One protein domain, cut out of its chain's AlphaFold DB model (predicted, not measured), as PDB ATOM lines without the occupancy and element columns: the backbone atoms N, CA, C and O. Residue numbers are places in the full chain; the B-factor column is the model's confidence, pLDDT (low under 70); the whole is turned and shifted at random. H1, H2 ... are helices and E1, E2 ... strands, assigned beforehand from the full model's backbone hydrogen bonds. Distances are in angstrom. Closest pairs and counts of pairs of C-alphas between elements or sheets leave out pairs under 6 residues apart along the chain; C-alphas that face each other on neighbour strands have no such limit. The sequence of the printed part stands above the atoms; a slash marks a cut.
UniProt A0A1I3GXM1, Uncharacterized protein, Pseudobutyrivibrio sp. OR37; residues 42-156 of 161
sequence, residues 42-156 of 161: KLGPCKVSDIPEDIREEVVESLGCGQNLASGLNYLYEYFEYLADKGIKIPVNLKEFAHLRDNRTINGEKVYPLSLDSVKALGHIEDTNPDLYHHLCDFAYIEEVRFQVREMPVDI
ATOM      1  N   LYS A  42     245.590 168.427  98.287       85.31
ATOM      2  CA  LYS A  42     246.808 168.485  97.489       85.31
ATOM      3  C   LYS A  42     247.663 167.280  97.842       85.31
ATOM      4  O   LYS A  42     247.945 167.032  99.017       85.31
ATOM      5  N   LEU A  43     248.114 166.566  96.820       79.00
ATOM      6  CA  LEU A  43     249.111 165.517  96.986       79.00
ATOM      7  C   LEU A  43     250.492 166.144  97.227       79.00
ATOM      8  O   LEU A  43     250.778 167.265  96.799       79.00
ATOM      9  N   GLY A  44     251.334 165.429  97.961       77.62
ATOM     10  CA  GLY A  44     252.665 165.876  98.358       77.62
ATOM     11  C   GLY A  44     253.290 164.873  99.322       77.62
ATOM     12  O   GLY A  44     252.550 164.212 100.032       77.62
ATOM     13  N   PRO A  45     254.619 164.721  99.388       81.56
ATOM     14  CA  PRO A  45     255.216 163.947 100.466       81.56
ATOM     15  C   PRO A  45     255.137 164.757 101.769       81.56
ATOM     16  O   PRO A  45     255.824 165.769 101.911       81.56
ATOM     17  N   CYS A  46     254.315 164.325 102.725       86.06
ATOM     18  CA  CYS A  46     254.327 164.861 104.089       86.06
ATOM     19  C   CYS A  46     255.054 163.893 105.007       86.06
ATOM     20  O   CYS A  46     254.610 162.760 105.186       86.06
ATOM     21  N   LYS A  47     256.144 164.337 105.635       88.19
ATOM     22  CA  LYS A  47     256.801 163.537 106.667       88.19
ATOM     23  C   LYS A  47     255.929 163.487 107.905       88.19
ATOM     24  O   LYS A  47     255.419 164.507 108.359       88.19
ATOM     25  N   VAL A  48     255.831 162.305 108.497       85.00
ATOM     26  CA  VAL A  48     255.126 162.111 109.767       85.00
ATOM     27  C   VAL A  48     255.682 163.023 110.871       85.00
ATOM     28  O   VAL A  48     254.924 163.575 111.666       85.00
ATOM     29  N   SER A  49     256.998 163.248 110.885       88.19
ATOM     30  CA  SER A  49     257.681 164.133 111.838       88.19
ATOM     31  C   SER A  49     257.270 165.605 111.752       88.19
ATOM     32  O   SER A  49     257.497 166.341 112.711       88.19
ATOM     33  N   ASP A  50     256.681 166.030 110.632       91.62
ATOM     34  CA  ASP A  50     256.291 167.423 110.388       91.62
ATOM     35  C   ASP A  50     254.829 167.692 110.800       91.62
ATOM     36  O   ASP A  50     254.388 168.845 110.853       91.62
ATOM     37  N   ILE A  51     254.072 166.634 111.110       90.31
ATOM     38  CA  ILE A  51     252.675 166.698 111.552       90.31
ATOM     39  C   ILE A  51     252.633 167.153 113.021       90.31
ATOM     40  O   ILE A  51     253.384 166.588 113.821       90.31
ATOM     41  N   PRO A  52     251.792 168.137 113.400       91.38
ATOM     42  CA  PRO A  52     251.594 168.531 114.799       91.38
ATOM     43  C   PRO A  52     251.257 167.336 115.699       91.38
ATOM     44  O   PRO A  52     250.570 166.425 115.254       91.38
ATOM     45  N   GLU A  53     251.763 167.323 116.932       88.81
ATOM     46  CA  GLU A  53     251.663 166.171 117.847       88.81
ATOM     47  C   GLU A  53     250.212 165.738 118.105       88.81
ATOM     48  O   GLU A  53     249.915 164.554 117.999       88.81
ATOM     49  N   ASP A  54     249.305 166.699 118.296       85.94
ATOM     50  CA  ASP A  54     247.869 166.482 118.515       85.94
ATOM     51  C   ASP A  54     247.158 165.812 117.331       85.94
ATOM     52  O   ASP A  54     246.213 165.063 117.520       85.94
ATOM     53  N   ILE A  55     247.619 166.064 116.103       87.00
ATOM     54  CA  ILE A  55     247.099 165.408 114.895       87.00
ATOM     55  C   ILE A  55     247.816 164.080 114.665       87.00
ATOM     56  O   ILE A  55     247.254 163.136 114.117       87.00
ATOM     57  N   ARG A  56     249.099 164.016 115.029       83.31
ATOM     58  CA  ARG A  56     249.960 162.868 114.770       83.31
ATOM     59  C   ARG A  56     249.427 161.619 115.453       83.31
ATOM     60  O   ARG A  56     249.473 160.570 114.827       83.31
ATOM     61  N   GLU A  57     248.942 161.725 116.683       77.62
ATOM     62  CA  GLU A  57     248.342 160.594 117.400       77.62
ATOM     63  C   GLU A  57     247.188 159.986 116.583       77.62
ATOM     64  O   GLU A  57     247.228 158.798 116.265       77.62
ATOM     65  N   GLU A  58     246.274 160.826 116.090       70.94
ATOM     66  CA  GLU A  58     245.106 160.426 115.290       70.94
ATOM     67  C   GLU A  58     245.457 159.855 113.905       70.94
ATOM     68  O   GLU A  58     244.808 158.937 113.396       70.94
ATOM     69  N   VAL A  59     246.500 160.391 113.259       73.94
ATOM     70  CA  VAL A  59     246.856 160.005 111.884       73.94
ATOM     71  C   VAL A  59     248.023 159.032 111.793       73.94
ATOM     72  O   VAL A  59     248.315 158.592 110.692       73.94
ATOM     73  N   VAL A  60     248.740 158.697 112.867       69.75
ATOM     74  CA  VAL A  60     249.922 157.805 112.824       69.75
ATOM     75  C   VAL A  60     249.728 156.551 113.652       69.75
ATOM     76  O   VAL A  60     250.225 155.488 113.261       69.75
ATOM     77  N   GLU A  61     249.043 156.658 114.787       56.72
ATOM     78  CA  GLU A  61     248.902 155.557 115.729       56.72
ATOM     79  C   GLU A  61     247.536 154.903 115.628       56.72
ATOM     80  O   GLU A  61     246.667 155.041 116.478       56.72
ATOM     81  N   SER A  62     247.399 154.056 114.617       47.72
ATOM     82  CA  SER A  62     246.403 152.997 114.669       47.72
ATOM     83  C   SER A  62     246.840 151.827 113.798       47.72
ATOM     84  O   SER A  62     246.489 151.673 112.628       47.72
ATOM     85  N   LEU A  63     247.660 150.973 114.403       43.59
ATOM     86  CA  LEU A  63     247.837 149.606 113.934       43.59
ATOM     87  C   LEU A  63     246.576 148.831 114.338       43.59
ATOM     88  O   LEU A  63     246.492 148.296 115.440       43.59
ATOM     89  N   GLY A  64     245.572 148.843 113.467       46.72
ATOM     90  CA  GLY A  64     244.304 148.145 113.653       46.72
ATOM     91  C   GLY A  64     243.453 148.266 112.394       46.72
ATOM     92  O   GLY A  64     243.342 149.361 111.849       46.72
ATOM     93  N   CYS A  65     242.916 147.137 111.937       54.16
ATOM     94  CA  CYS A  65     242.221 146.921 110.668       54.16
ATOM     95  C   CYS A  65     241.301 148.088 110.273       54.16
ATOM     96  O   CYS A  65     240.231 148.210 110.861       54.16
ATOM     97  N   GLY A  66     241.704 148.928 109.312       59.59
ATOM     98  CA  GLY A  66     240.890 149.883 108.544       59.59
ATOM     99  C   GLY A  66     240.002 150.912 109.264       59.59
ATOM    100  O   GLY A  66     239.455 151.792 108.613       59.59
ATOM    101  N   GLN A  67     239.840 150.841 110.584       71.56
ATOM    102  CA  GLN A  67     238.767 151.486 111.359       71.56
ATOM    103  C   GLN A  67     239.174 152.836 111.951       71.56
ATOM    104  O   GLN A  67     238.740 153.213 113.034       71.56
ATOM    105  N   ASN A  68     240.087 153.534 111.291       77.50
ATOM    106  CA  ASN A  68     240.731 154.715 111.846       77.50
ATOM    107  C   ASN A  68     241.213 155.645 110.743       77.50
ATOM    108  O   ASN A  68     241.419 155.245 109.590       77.50
ATOM    109  N   LEU A  69     241.447 156.893 111.135       82.88
ATOM    110  CA  LEU A  69     241.857 157.937 110.215       82.88
ATOM    111  C   LEU A  69     243.199 157.625 109.548       82.88
ATOM    112  O   LEU A  69     243.334 157.861 108.352       82.88
ATOM    113  N   ALA A  70     244.172 157.047 110.259       80.19
ATOM    114  CA  ALA A  70     245.446 156.666 109.648       80.19
ATOM    115  C   ALA A  70     245.244 155.716 108.454       80.19
ATOM    116  O   ALA A  70     245.847 155.903 107.395       80.19
ATOM    117  N   SER A  71     244.360 154.723 108.587       80.62
ATOM    118  CA  SER A  71     243.992 153.815 107.496       80.62
ATOM    119  C   SER A  71     243.206 154.540 106.408       80.62
ATOM    120  O   SER A  71     243.544 154.402 105.236       80.62
ATOM    121  N   GLY A  72     242.237 155.381 106.780       85.31
ATOM    122  CA  GLY A  72     241.496 156.239 105.848       85.31
ATOM    123  C   GLY A  72     242.414 157.081 104.958       85.31
ATOM    124  O   GLY A  72     242.264 157.102 103.739       85.31
ATOM    125  N   LEU A  73     243.424 157.721 105.551       83.56
ATOM    126  CA  LEU A  73     244.426 158.509 104.833       83.56
ATOM    127  C   LEU A  73     245.389 157.642 104.017       83.56
ATOM    128  O   LEU A  73     245.808 158.058 102.937       83.56
ATOM    129  N   ASN A  74     245.731 156.446 104.504       76.75
ATOM    130  CA  ASN A  74     246.559 155.492 103.766       76.75
ATOM    131  C   ASN A  74     245.876 154.999 102.488       76.75
ATOM    132  O   ASN A  74     246.555 154.904 101.473       76.75
ATOM    133  N   TYR A  75     244.573 154.717 102.542       81.00
ATOM    134  CA  TYR A  75     243.778 154.253 101.401       81.00
ATOM    135  C   TYR A  75     243.205 155.394 100.554       81.00
ATOM    136  O   TYR A  75     242.532 155.147  99.554       81.00
ATOM    137  N   LEU A  76     243.454 156.658 100.916       84.88
ATOM    138  CA  LEU A  76     242.913 157.805 100.185       84.88
ATOM    139  C   LEU A  76     243.456 157.888  98.751       84.88
ATOM    140  O   LEU A  76     242.762 158.357  97.850       84.88
ATOM    141  N   TYR A  77     244.685 157.418  98.519       81.25
ATOM    142  CA  TYR A  77     245.244 157.347  97.170       81.25
ATOM    143  C   TYR A  77     244.482 156.319  96.314       81.25
ATOM    144  O   TYR A  77     244.040 156.652  95.216       81.25
ATOM    145  N   GLU A  78     244.252 155.112  96.836       82.56
ATOM    146  CA  GLU A  78     243.445 154.053  96.218       82.56
ATOM    147  C   GLU A  78     241.990 154.504  96.002       82.56
ATOM    148  O   GLU A  78     241.367 154.182  94.988       82.56
ATOM    149  N   TYR A  79     241.459 155.314  96.916       86.44
ATOM    150  CA  TYR A  79     240.156 155.957  96.780       86.44
ATOM    151  C   TYR A  79     240.111 156.874  95.555       86.44
ATOM    152  O   TYR A  79     239.191 156.811  94.738       86.44
ATOM    153  N   PHE A  80     241.118 157.728  95.384       87.44
ATOM    154  CA  PHE A  80     241.194 158.595  94.216       87.44
ATOM    155  C   PHE A  80     241.424 157.818  92.918       87.44
ATOM    156  O   PHE A  80     240.865 158.215  91.895       87.44
ATOM    157  N   GLU A  81     242.191 156.724  92.941       85.50
ATOM    158  CA  GLU A  81     242.303 155.808  91.798       85.50
ATOM    159  C   GLU A  81     240.927 155.252  91.415       85.50
ATOM    160  O   GLU A  81     240.532 155.354  90.253       85.50
ATOM    161  N   TYR A  82     240.149 154.775  92.392       86.56
ATOM    162  CA  TYR A  82     238.784 154.304  92.160       86.56
ATOM    163  C   TYR A  82     237.895 155.362  91.492       86.56
ATOM    164  O   TYR A  82     237.231 155.082  90.490       86.56
ATOM    165  N   LEU A  83     237.877 156.580  92.038       87.38
ATOM    166  CA  LEU A  83     237.071 157.670  91.491       87.38
ATOM    167  C   LEU A  83     237.509 158.016  90.058       87.38
ATOM    168  O   LEU A  83     236.663 158.184  89.178       87.38
ATOM    169  N   ALA A  84     238.818 158.060  89.800       86.88
ATOM    170  CA  ALA A  84     239.358 158.310  88.468       86.88
ATOM    171  C   ALA A  84     238.964 157.214  87.459       86.88
ATOM    172  O   ALA A  84     238.567 157.545  86.340       86.88
ATOM    173  N   ASP A  85     239.000 155.939  87.856       86.25
ATOM    174  CA  ASP A  85     238.593 154.798  87.022       86.25
ATOM    175  C   ASP A  85     237.096 154.834  86.670       86.25
ATOM    176  O   ASP A  85     236.698 154.440  85.571       86.25
ATOM    177  N   LYS A  86     236.256 155.377  87.560       84.06
ATOM    178  CA  LYS A  86     234.830 155.645  87.299       84.06
ATOM    179  C   LYS A  86     234.584 156.891  86.438       84.06
ATOM    180  O   LYS A  86     233.438 157.193  86.110       84.06
ATOM    181  N   GLY A  87     235.632 157.624  86.058       85.12
ATOM    182  CA  GLY A  87     235.521 158.886  85.326       85.12
ATOM    183  C   GLY A  87     235.051 160.062  86.188       85.12
ATOM    184  O   GLY A  87     234.684 161.108  85.645       85.12
ATOM    185  N   ILE A  88     235.064 159.916  87.517       85.56
ATOM    186  CA  ILE A  88     234.734 160.981  88.462       85.56
ATOM    187  C   ILE A  88     235.943 161.910  88.587       85.56
ATOM    188  O   ILE A  88     237.087 161.489  88.767       85.56
ATOM    189  N   LYS A  89     235.696 163.217  88.467       84.56
ATOM    190  CA  LYS A  89     236.756 164.221  88.525       84.56
ATOM    191  C   LYS A  89     237.246 164.393  89.964       84.56
ATOM    192  O   LYS A  89     236.529 164.929  90.803       84.56
ATOM    193  N   ILE A  90     238.503 164.038  90.203       84.56
ATOM    194  CA  ILE A  90     239.206 164.253  91.473       84.56
ATOM    195  C   ILE A  90     240.031 165.555  91.456       84.56
ATOM    196  O   ILE A  90     240.430 166.020  90.382       84.56
ATOM    197  N   PRO A  91     240.312 166.167  92.623       80.88
ATOM    198  CA  PRO A  91     241.023 167.446  92.714       80.88
ATOM    199  C   PRO A  91     242.552 167.319  92.603       80.88
ATOM    200  O   PRO A  91     243.264 168.311  92.741       80.88
ATOM    201  N   VAL A  92     243.070 166.116  92.338       78.50
ATOM    202  CA  VAL A  92     244.503 165.809  92.380       78.50
ATOM    203  C   VAL A  92     244.989 165.091  91.120       78.50
ATOM    204  O   VAL A  92     244.244 164.352  90.479       78.50
ATOM    205  N   ASN A  93     246.264 165.285  90.764       80.12
ATOM    206  CA  ASN A  93     246.918 164.559  89.675       80.12
ATOM    207  C   ASN A  93     247.670 163.335  90.219       80.12
ATOM    208  O   ASN A  93     248.810 163.447  90.666       80.12
ATOM    209  N   LEU A  94     247.052 162.153  90.144       81.19
ATOM    210  CA  LEU A  94     247.630 160.909  90.675       81.19
ATOM    211  C   LEU A  94     248.986 160.544  90.052       81.19
ATOM    212  O   LEU A  94     249.857 160.004  90.730       81.19
ATOM    213  N   LYS A  95     249.223 160.906  88.782       79.31
ATOM    214  CA  LYS A  95     250.468 160.561  88.070       79.31
ATOM    215  C   LYS A  95     251.713 161.172  88.707       79.31
ATOM    216  O   LYS A  95     252.787 160.586  88.611       79.31
ATOM    217  N   GLU A  96     251.582 162.329  89.350       71.94
ATOM    218  CA  GLU A  96     252.704 163.014  90.001       71.94
ATOM    219  C   GLU A  96     253.169 162.286  91.273       71.94
ATOM    220  O   GLU A  96     254.316 162.447  91.689       71.94
ATOM    221  N   PHE A  97     252.324 161.424  91.847       71.06
ATOM    222  CA  PHE A  97     252.548 160.807  93.156       71.06
ATOM    223  C   PHE A  97     252.409 159.284  93.162       71.06
ATOM    224  O   PHE A  97     252.472 158.679  94.227       71.06
ATOM    225  N   ALA A  98     252.343 158.644  91.990       74.50
ATOM    226  CA  ALA A  98     252.320 157.184  91.869       74.50
ATOM    227  C   ALA A  98     253.496 156.497  92.590       74.50
ATOM    228  O   ALA A  98     253.351 155.406  93.123       74.50
ATOM    229  N   HIS A  99     254.653 157.161  92.676       72.75
ATOM    230  CA  HIS A  99     255.820 156.659  93.407       72.75
ATOM    231  C   HIS A  99     255.641 156.641  94.938       72.75
ATOM    232  O   HIS A  99     256.353 155.906  95.618       72.75
ATOM    233  N   LEU A 100     254.719 157.444  95.484       68.06
ATOM    234  CA  LEU A 100     254.402 157.485  96.917       68.06
ATOM    235  C   LEU A 100     253.349 156.448  97.326       68.06
ATOM    236  O   LEU A 100     253.186 156.214  98.520       68.06
ATOM    237  N   ARG A 101     252.675 155.815  96.356       68.25
ATOM    238  CA  ARG A 101     251.760 154.689  96.591       68.25
ATOM    239  C   ARG A 101     252.477 153.548  97.324       68.25
ATOM    240  O   ARG A 101     252.038 153.105  98.384       68.25
ATOM    241  N   ASP A 102     253.634 153.155  96.790       61.19
ATOM    242  CA  ASP A 102     254.405 152.005  97.279       61.19
ATOM    243  C   ASP A 102     255.542 152.410  98.230       61.19
ATOM    244  O   ASP A 102     255.930 151.639  99.109       61.19
ATOM    245  N   ASN A 103     256.093 153.624  98.082       59.94
ATOM    246  CA  ASN A 103     257.237 154.077  98.872       59.94
ATOM    247  C   ASN A 103     256.831 155.023 100.011       59.94
ATOM    248  O   ASN A 103     256.986 156.243  99.933       59.94
ATOM    249  N   ARG A 104     256.361 154.430 101.112       70.81
ATOM    250  CA  ARG A 104     255.917 155.140 102.328       70.81
ATOM    251  C   ARG A 104     257.068 155.550 103.250       70.81
ATOM    252  O   ARG A 104     256.851 155.913 104.406       70.81
ATOM    253  N   THR A 105     258.313 155.449 102.783       73.44
ATOM    254  CA  THR A 105     259.500 155.864 103.533       73.44
ATOM    255  C   THR A 105     260.507 156.555 102.621       73.44
ATOM    256  O   THR A 105     261.080 155.943 101.726       73.44
ATOM    257  N   ILE A 106     260.793 157.829 102.878       73.62
ATOM    258  CA  ILE A 106     261.811 158.584 102.139       73.62
ATOM    259  C   ILE A 106     262.959 158.876 103.095       73.62
ATOM    260  O   ILE A 106     262.757 159.475 104.145       73.62
ATOM    261  N   ASN A 107     264.171 158.441 102.743       79.50
ATOM    262  CA  ASN A 107     265.376 158.626 103.564       79.50
ATOM    263  C   ASN A 107     265.236 158.118 105.018       79.50
ATOM    264  O   ASN A 107     265.826 158.686 105.931       79.50
ATOM    265  N   GLY A 108     264.463 157.049 105.235       80.00
ATOM    266  CA  GLY A 108     264.222 156.472 106.564       80.00
ATOM    267  C   GLY A 108     263.079 157.117 107.356       80.00
ATOM    268  O   GLY A 108     262.786 156.661 108.457       80.00
ATOM    269  N   GLU A 109     262.402 158.128 106.808       81.31
ATOM    270  CA  GLU A 109     261.254 158.782 107.444       81.31
ATOM    271  C   GLU A 109     259.937 158.325 106.820       81.31
ATOM    272  O   GLU A 109     259.804 158.306 105.595       81.31
ATOM    273  N   LYS A 110     258.949 157.993 107.662       81.50
ATOM    274  CA  LYS A 110     257.586 157.678 107.212       81.50
ATOM    275  C   LYS A 110     256.947 158.907 106.565       81.50
ATOM    276  O   LYS A 110     257.020 160.005 107.126       81.50
ATOM    277  N   VAL A 111     256.299 158.709 105.420       82.06
ATOM    278  CA  VAL A 111     255.634 159.780 104.667       82.06
ATOM    279  C   VAL A 111     254.209 159.405 104.271       82.06
ATOM    280  O   VAL A 111     253.946 158.256 103.925       82.06
ATOM    281  N   TYR A 112     253.318 160.395 104.274       78.88
ATOM    282  CA  TYR A 112     252.014 160.327 103.616       78.88
ATOM    283  C   TYR A 112     252.109 160.837 102.174       78.88
ATOM    284  O   TYR A 112     252.859 161.786 101.923       78.88
ATOM    285  N   PRO A 113     251.309 160.290 101.237       78.62
ATOM    286  CA  PRO A 113     251.181 160.799  99.870       78.62
ATOM    287  C   PRO A 113     250.303 162.068  99.770       78.62
ATOM    288  O   PRO A 113     249.793 162.397  98.700       78.62
ATOM    289  N   LEU A 114     250.122 162.803 100.871       82.69
ATOM    290  CA  LEU A 114     249.341 164.039 100.973       82.69
ATOM    291  C   LEU A 114     250.220 165.186 101.463       82.69
ATOM    292  O   LEU A 114     251.096 164.983 102.297       82.69
ATOM    293  N   SER A 115     249.956 166.410 101.002       88.00
ATOM    294  CA  SER A 115     250.632 167.595 101.535       88.00
ATOM    295  C   SER A 115     250.364 167.769 103.037       88.00
ATOM    296  O   SER A 115     249.309 167.369 103.532       88.00
ATOM    297  N   LEU A 116     251.279 168.422 103.764       90.62
ATOM    298  CA  LEU A 116     251.104 168.684 105.199       90.62
ATOM    299  C   LEU A 116     249.800 169.443 105.498       90.62
ATOM    300  O   LEU A 116     249.128 169.137 106.479       90.62
ATOM    301  N   ASP A 117     249.418 170.398 104.649       91.19
ATOM    302  CA  ASP A 117     248.165 171.148 104.803       91.19
ATOM    303  C   ASP A 117     246.939 170.241 104.648       91.19
ATOM    304  O   ASP A 117     245.970 170.378 105.388       91.19
ATOM    305  N   SER A 118     246.991 169.284 103.720       89.50
ATOM    306  CA  SER A 118     245.927 168.298 103.519       89.50
ATOM    307  C   SER A 118     245.816 167.318 104.681       89.50
ATOM    308  O   SER A 118     244.707 167.036 105.123       89.50
ATOM    309  N   VAL A 119     246.944 166.851 105.227       89.25
ATOM    310  CA  VAL A 119     246.937 166.002 106.428       89.25
ATOM    311  C   VAL A 119     246.373 166.770 107.623       89.25
ATOM    312  O   VAL A 119     245.530 166.247 108.341       89.25
ATOM    313  N   LYS A 120     246.756 168.040 107.804       89.81
ATOM    314  CA  LYS A 120     246.206 168.888 108.872       89.81
ATOM    315  C   LYS A 120     244.708 169.133 108.727       89.81
ATOM    316  O   LYS A 120     244.006 169.131 109.730       89.81
ATOM    317  N   ALA A 121     244.227 169.339 107.503       89.38
ATOM    318  CA  ALA A 121     242.806 169.547 107.238       89.38
ATOM    319  C   ALA A 121     241.953 168.321 107.597       89.38
ATOM    320  O   ALA A 121     240.788 168.480 107.941       89.38
ATOM    321  N   LEU A 122     242.533 167.119 107.528       89.94
ATOM    322  CA  LEU A 122     241.846 165.869 107.848       89.94
ATOM    323  C   LEU A 122     242.130 165.368 109.271       89.94
ATOM    324  O   LEU A 122     241.422 164.489 109.740       89.94
ATOM    325  N   GLY A 123     243.127 165.921 109.963       88.88
ATOM    326  CA  GLY A 123     243.628 165.416 111.245       88.88
ATOM    327  C   GLY A 123     242.604 165.319 112.374       88.88
ATOM    328  O   GLY A 123     242.740 164.454 113.225       88.88
ATOM    329  N   HIS A 124     241.573 166.168 112.341       88.38
ATOM    330  CA  HIS A 124     240.484 166.226 113.328       88.38
ATOM    331  C   HIS A 124     239.121 165.969 112.678       88.38
ATOM    332  O   HIS A 124     238.093 166.478 113.123       88.38
ATOM    333  N   ILE A 125     239.107 165.235 111.560       90.88
ATOM    334  CA  ILE A 125     237.904 165.112 110.734       90.88
ATOM    335  C   ILE A 125     236.780 164.352 111.438       90.88
ATOM    336  O   ILE A 125     235.623 164.614 111.141       90.88
ATOM    337  N   GLU A 126     237.092 163.494 112.414       90.50
ATOM    338  CA  GLU A 126     236.081 162.866 113.272       90.50
ATOM    339  C   GLU A 126     235.242 163.910 114.025       90.50
ATOM    340  O   GLU A 126     234.021 163.795 114.066       90.50
ATOM    341  N   ASP A 127     235.869 164.978 114.528       89.75
ATOM    342  CA  ASP A 127     235.182 166.053 115.248       89.75
ATOM    343  C   ASP A 127     234.523 167.066 114.303       89.75
ATOM    344  O   ASP A 127     233.425 167.564 114.567       89.75
ATOM    345  N   THR A 128     235.205 167.425 113.211       91.88
ATOM    346  CA  THR A 128     234.757 168.521 112.338       91.88
ATOM    347  C   THR A 128     233.786 168.074 111.252       91.88
ATOM    348  O   THR A 128     232.946 168.868 110.829       91.88
ATOM    349  N   ASN A 129     233.900 166.829 110.784       93.94
ATOM    350  CA  ASN A 129     233.030 166.238 109.770       93.94
ATOM    351  C   ASN A 129     232.946 164.700 109.934       93.94
ATOM    352  O   ASN A 129     233.549 163.952 109.154       93.94
ATOM    353  N   PRO A 130     232.175 164.225 110.932       91.56
ATOM    354  CA  PRO A 130     232.017 162.798 111.215       91.56
ATOM    355  C   PRO A 130     231.558 161.976 110.003       91.56
ATOM    356  O   PRO A 130     231.930 160.812 109.861       91.56
ATOM    357  N   ASP A 131     230.773 162.574 109.103       92.75
ATOM    358  CA  ASP A 131     230.322 161.892 107.893       92.75
ATOM    359  C   ASP A 131     231.506 161.585 106.974       92.75
ATOM    360  O   ASP A 131     231.686 160.428 106.596       92.75
ATOM    361  N   LEU A 132     232.357 162.570 106.658       92.62
ATOM    362  CA  LEU A 132     233.559 162.320 105.854       92.62
ATOM    363  C   LEU A 132     234.495 161.321 106.544       92.62
ATOM    364  O   LEU A 132     235.007 160.416 105.885       92.62
ATOM    365  N   TYR A 133     234.687 161.449 107.859       91.00
ATOM    366  CA  TYR A 133     235.467 160.489 108.642       91.00
ATOM    367  C   TYR A 133     234.982 159.052 108.418       91.00
ATOM    368  O   TYR A 133     235.764 158.174 108.056       91.00
ATOM    369  N   HIS A 134     233.674 158.825 108.544       90.25
ATOM    370  CA  HIS A 134     233.070 157.522 108.309       90.25
ATOM    371  C   HIS A 134     233.274 157.024 106.879       90.25
ATOM    372  O   HIS A 134     233.650 155.875 106.701       90.25
ATOM    373  N   HIS A 135     233.129 157.875 105.863       92.12
ATOM    374  CA  HIS A 135     233.362 157.453 104.477       92.12
ATOM    375  C   HIS A 135     234.808 156.989 104.245       92.12
ATOM    376  O   HIS A 135     235.040 156.034 103.502       92.12
ATOM    377  N   LEU A 136     235.780 157.662 104.870       89.69
ATOM    378  CA  LEU A 136     237.199 157.321 104.769       89.69
ATOM    379  C   LEU A 136     237.518 156.006 105.489       89.69
ATOM    380  O   LEU A 136     238.153 155.128 104.905       89.69
ATOM    381  N   CYS A 137     237.064 155.861 106.734       88.62
ATOM    382  CA  CYS A 137     237.305 154.665 107.543       88.62
ATOM    383  C   CYS A 137     236.564 153.440 106.986       88.62
ATOM    384  O   CYS A 137     237.146 152.366 106.862       88.62
ATOM    385  N   ASP A 138     235.301 153.595 106.580       90.06
ATOM    386  CA  ASP A 138     234.500 152.502 106.026       90.06
ATOM    387  C   ASP A 138     235.132 151.982 104.719       90.06
ATOM    388  O   ASP A 138     235.207 150.771 104.503       90.06
ATOM    389  N   PHE A 139     235.657 152.873 103.866       89.81
ATOM    390  CA  PHE A 139     236.366 152.476 102.643       89.81
ATOM    391  C   PHE A 139     237.680 151.760 102.948       89.81
ATOM    392  O   PHE A 139     237.938 150.694 102.392       89.81
ATOM    393  N   ALA A 140     238.499 152.324 103.842       87.75
ATOM    394  CA  ALA A 140     239.773 151.731 104.232       87.75
ATOM    395  C   ALA A 140     239.592 150.322 104.802       87.75
ATOM    396  O   ALA A 140     240.333 149.413 104.434       87.75
ATOM    397  N   TYR A 141     238.569 150.127 105.636       87.06
ATOM    398  CA  TYR A 141     238.188 148.809 106.124       87.06
ATOM    399  C   TYR A 141     237.882 147.852 104.972       87.06
ATOM    400  O   TYR A 141     238.536 146.822 104.859       87.06
ATOM    401  N   ILE A 142     236.959 148.196 104.070       88.44
ATOM    402  CA  ILE A 142     236.588 147.301 102.963       88.44
ATOM    403  C   ILE A 142     237.778 146.972 102.051       88.44
ATOM    404  O   ILE A 142     237.934 145.814 101.659       88.44
ATOM    405  N   GLU A 143     238.633 147.940 101.721       86.56
ATOM    406  CA  GLU A 143     239.807 147.692 100.873       86.56
ATOM    407  C   GLU A 143     240.876 146.846 101.568       86.56
ATOM    408  O   GLU A 143     241.484 145.989 100.925       86.56
ATOM    409  N   GLU A 144     241.063 147.000 102.879       83.44
ATOM    410  CA  GLU A 144     241.971 146.141 103.639       83.44
ATOM    411  C   GLU A 144     241.487 144.689 103.653       83.44
ATOM    412  O   GLU A 144     242.271 143.774 103.386       83.44
ATOM    413  N   VAL A 145     240.188 144.462 103.868       83.38
ATOM    414  CA  VAL A 145     239.613 143.111 103.802       83.38
ATOM    415  C   VAL A 145     239.723 142.537 102.392       83.38
ATOM    416  O   VAL A 145     240.105 141.380 102.221       83.38
ATOM    417  N   ARG A 146     239.455 143.342 101.357       84.62
ATOM    418  CA  ARG A 146     239.645 142.936  99.955       84.62
ATOM    419  C   ARG A 146     241.080 142.504  99.684       84.62
ATOM    420  O   ARG A 146     241.275 141.473  99.043       84.62
ATOM    421  N   PHE A 147     242.065 143.262 100.163       81.50
ATOM    422  CA  PHE A 147     243.476 142.909 100.035       81.50
ATOM    423  C   PHE A 147     243.780 141.578 100.731       81.50
ATOM    424  O   PHE A 147     244.357 140.686 100.113       81.50
ATOM    425  N   GLN A 148     243.337 141.401 101.979       79.88
ATOM    426  CA  GLN A 148     243.563 140.164 102.734       79.88
ATOM    427  C   GLN A 148     242.923 138.942 102.063       79.88
ATOM    428  O   GLN A 148     243.553 137.895 101.977       79.88
ATOM    429  N   VAL A 149     241.709 139.068 101.529       79.75
ATOM    430  CA  VAL A 149     241.009 137.956 100.865       79.75
ATOM    431  C   VAL A 149     241.605 137.623  99.492       79.75
ATOM    432  O   VAL A 149     241.636 136.461  99.095       79.75
ATOM    433  N   ARG A 150     242.041 138.628  98.719       79.69
ATOM    434  CA  ARG A 150     242.515 138.420  97.337       79.69
ATOM    435  C   ARG A 150     243.995 138.060  97.261       79.69
ATOM    436  O   ARG A 150     244.374 137.229  96.440       79.69
ATOM    437  N   GLU A 151     244.817 138.696  98.088       77.19
ATOM    438  CA  GLU A 151     246.281 138.629  97.995       77.19
ATOM    439  C   GLU A 151     246.907 137.754  99.092       77.19
ATOM    440  O   GLU A 151     248.065 137.346  98.975       77.19
ATOM    441  N   MET A 152     246.161 137.430 100.155       72.56
ATOM    442  CA  MET A 152     246.607 136.535 101.225       72.56
ATOM    443  C   MET A 152     245.756 135.253 101.242       72.56
ATOM    444  O   MET A 152     244.622 135.255 100.774       72.56
ATOM    445  N   PRO A 153     246.274 134.120 101.752       70.06
ATOM    446  CA  PRO A 153     245.541 132.852 101.792       70.06
ATOM    447  C   PRO A 153     244.517 132.818 102.944       70.06
ATOM    448  O   PRO A 153     244.504 131.869 103.725       70.06
ATOM    449  N   VAL A 154     243.718 133.877 103.098       71.38
ATOM    450  CA  VAL A 154     242.688 134.005 104.136       71.38
ATOM    451  C   VAL A 154     241.330 133.723 103.502       71.38
ATOM    452  O   VAL A 154     240.999 134.308 102.471       71.38
ATOM    453  N   ASP A 155     240.551 132.819 104.099       74.00
ATOM    454  CA  ASP A 155     239.174 132.597 103.662       74.00
ATOM    455  C   ASP A 155     238.319 133.809 104.054       74.00
ATOM    456  O   ASP A 155     238.417 134.334 105.162       74.00
ATOM    457  N   ILE A 156     237.466 134.263 103.137       71.56
ATOM    458  CA  ILE A 156     236.529 135.350 103.414       71.56
ATOM    459  C   ILE A 156     235.569 134.973 104.549       71.56
ATOM    460  O   ILE A 156     235.149 135.849 105.301       71.56
TER     461      ILE A 156
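What this domain is: This is residues 42 to 156 of the 161 residues of an uncharacterized protein of Pseudobutyrivibrio sp. OR37 (UniProt A0A1I3GXM1). The short helix H2 sits in the middle, between the long helix H7, which crosses it on one side, and a small two-stranded ribbon, E1 and E2, on the other. H5 packs on E1 and H4 on E2, while H6 makes a corner with H7. The printed part has 115 residues, with the order E1 H1 H2 H3 H4 E2 H5 H6 H7; the sheet is antiparallel and the class mostly helix. The whole is compact, with a radius of gyration of the C-alphas of 14.1 A and spans of 39 by 32 by 29 A.

Where its parts are: E1, residues 43 to 47, begins at C-alpha 43 (249.111, 165.517, 96.986) and measures 12.5 A. H1 is residues 53 to 60, H2 69 to 74, H3 76 to 85 at 14.2 A, and H4 98 to 102. E2, residues 109 to 114, measures 14.5 A. H5 is residues 116 to 122 and H6 125 to 128. H7, residues 130 to 151, measures 31.0 A and ends at C-alpha 151 (246.281, 138.629, 97.995).

How they stand to each other: H7 is the hub. Its residues 133 to 141 touch H2 at a steep tilt of 52 degrees; the closest C-alphas, of Gly 72 and Leu 136, are 4.6 A apart. H3 and H7 only just touch, with 3 pairs of C-alphas within 8 A, the closest those of Leu 76 and Leu 136. H6 and H7 touch only at the corner, closest at the C-alphas of Glu 126 and Tyr 133, 5.2 A. H1 touches H2, with the C-alphas of Val 59 and Ala 70 closest at 4.3 A. E1 and E2 are antiparallel, with N 112 and O 46 at 2.8 A. The closest C-alphas of E1 and H5, of Cys 46 and Leu 116, are 5.1 A apart. Every O i to N i+4 pair is within hydrogen-bond range in H2, H3, H5 and H7, against 3 of 4 in H1 and 0 of 1 in H4, where 1 of 2 O i to N i+3 pairs is; H6 is too short for an O i to N i+4 pair.

The domain as a whole: The C-alphas farthest apart, of Pro 52 and Asp 155, are 39.6 A apart. The printed part has no cut, and the link from H3 to H4, residues 86 to 97, is long. The pLDDT is under 70 at residues 60 to 66 and 100 to 103.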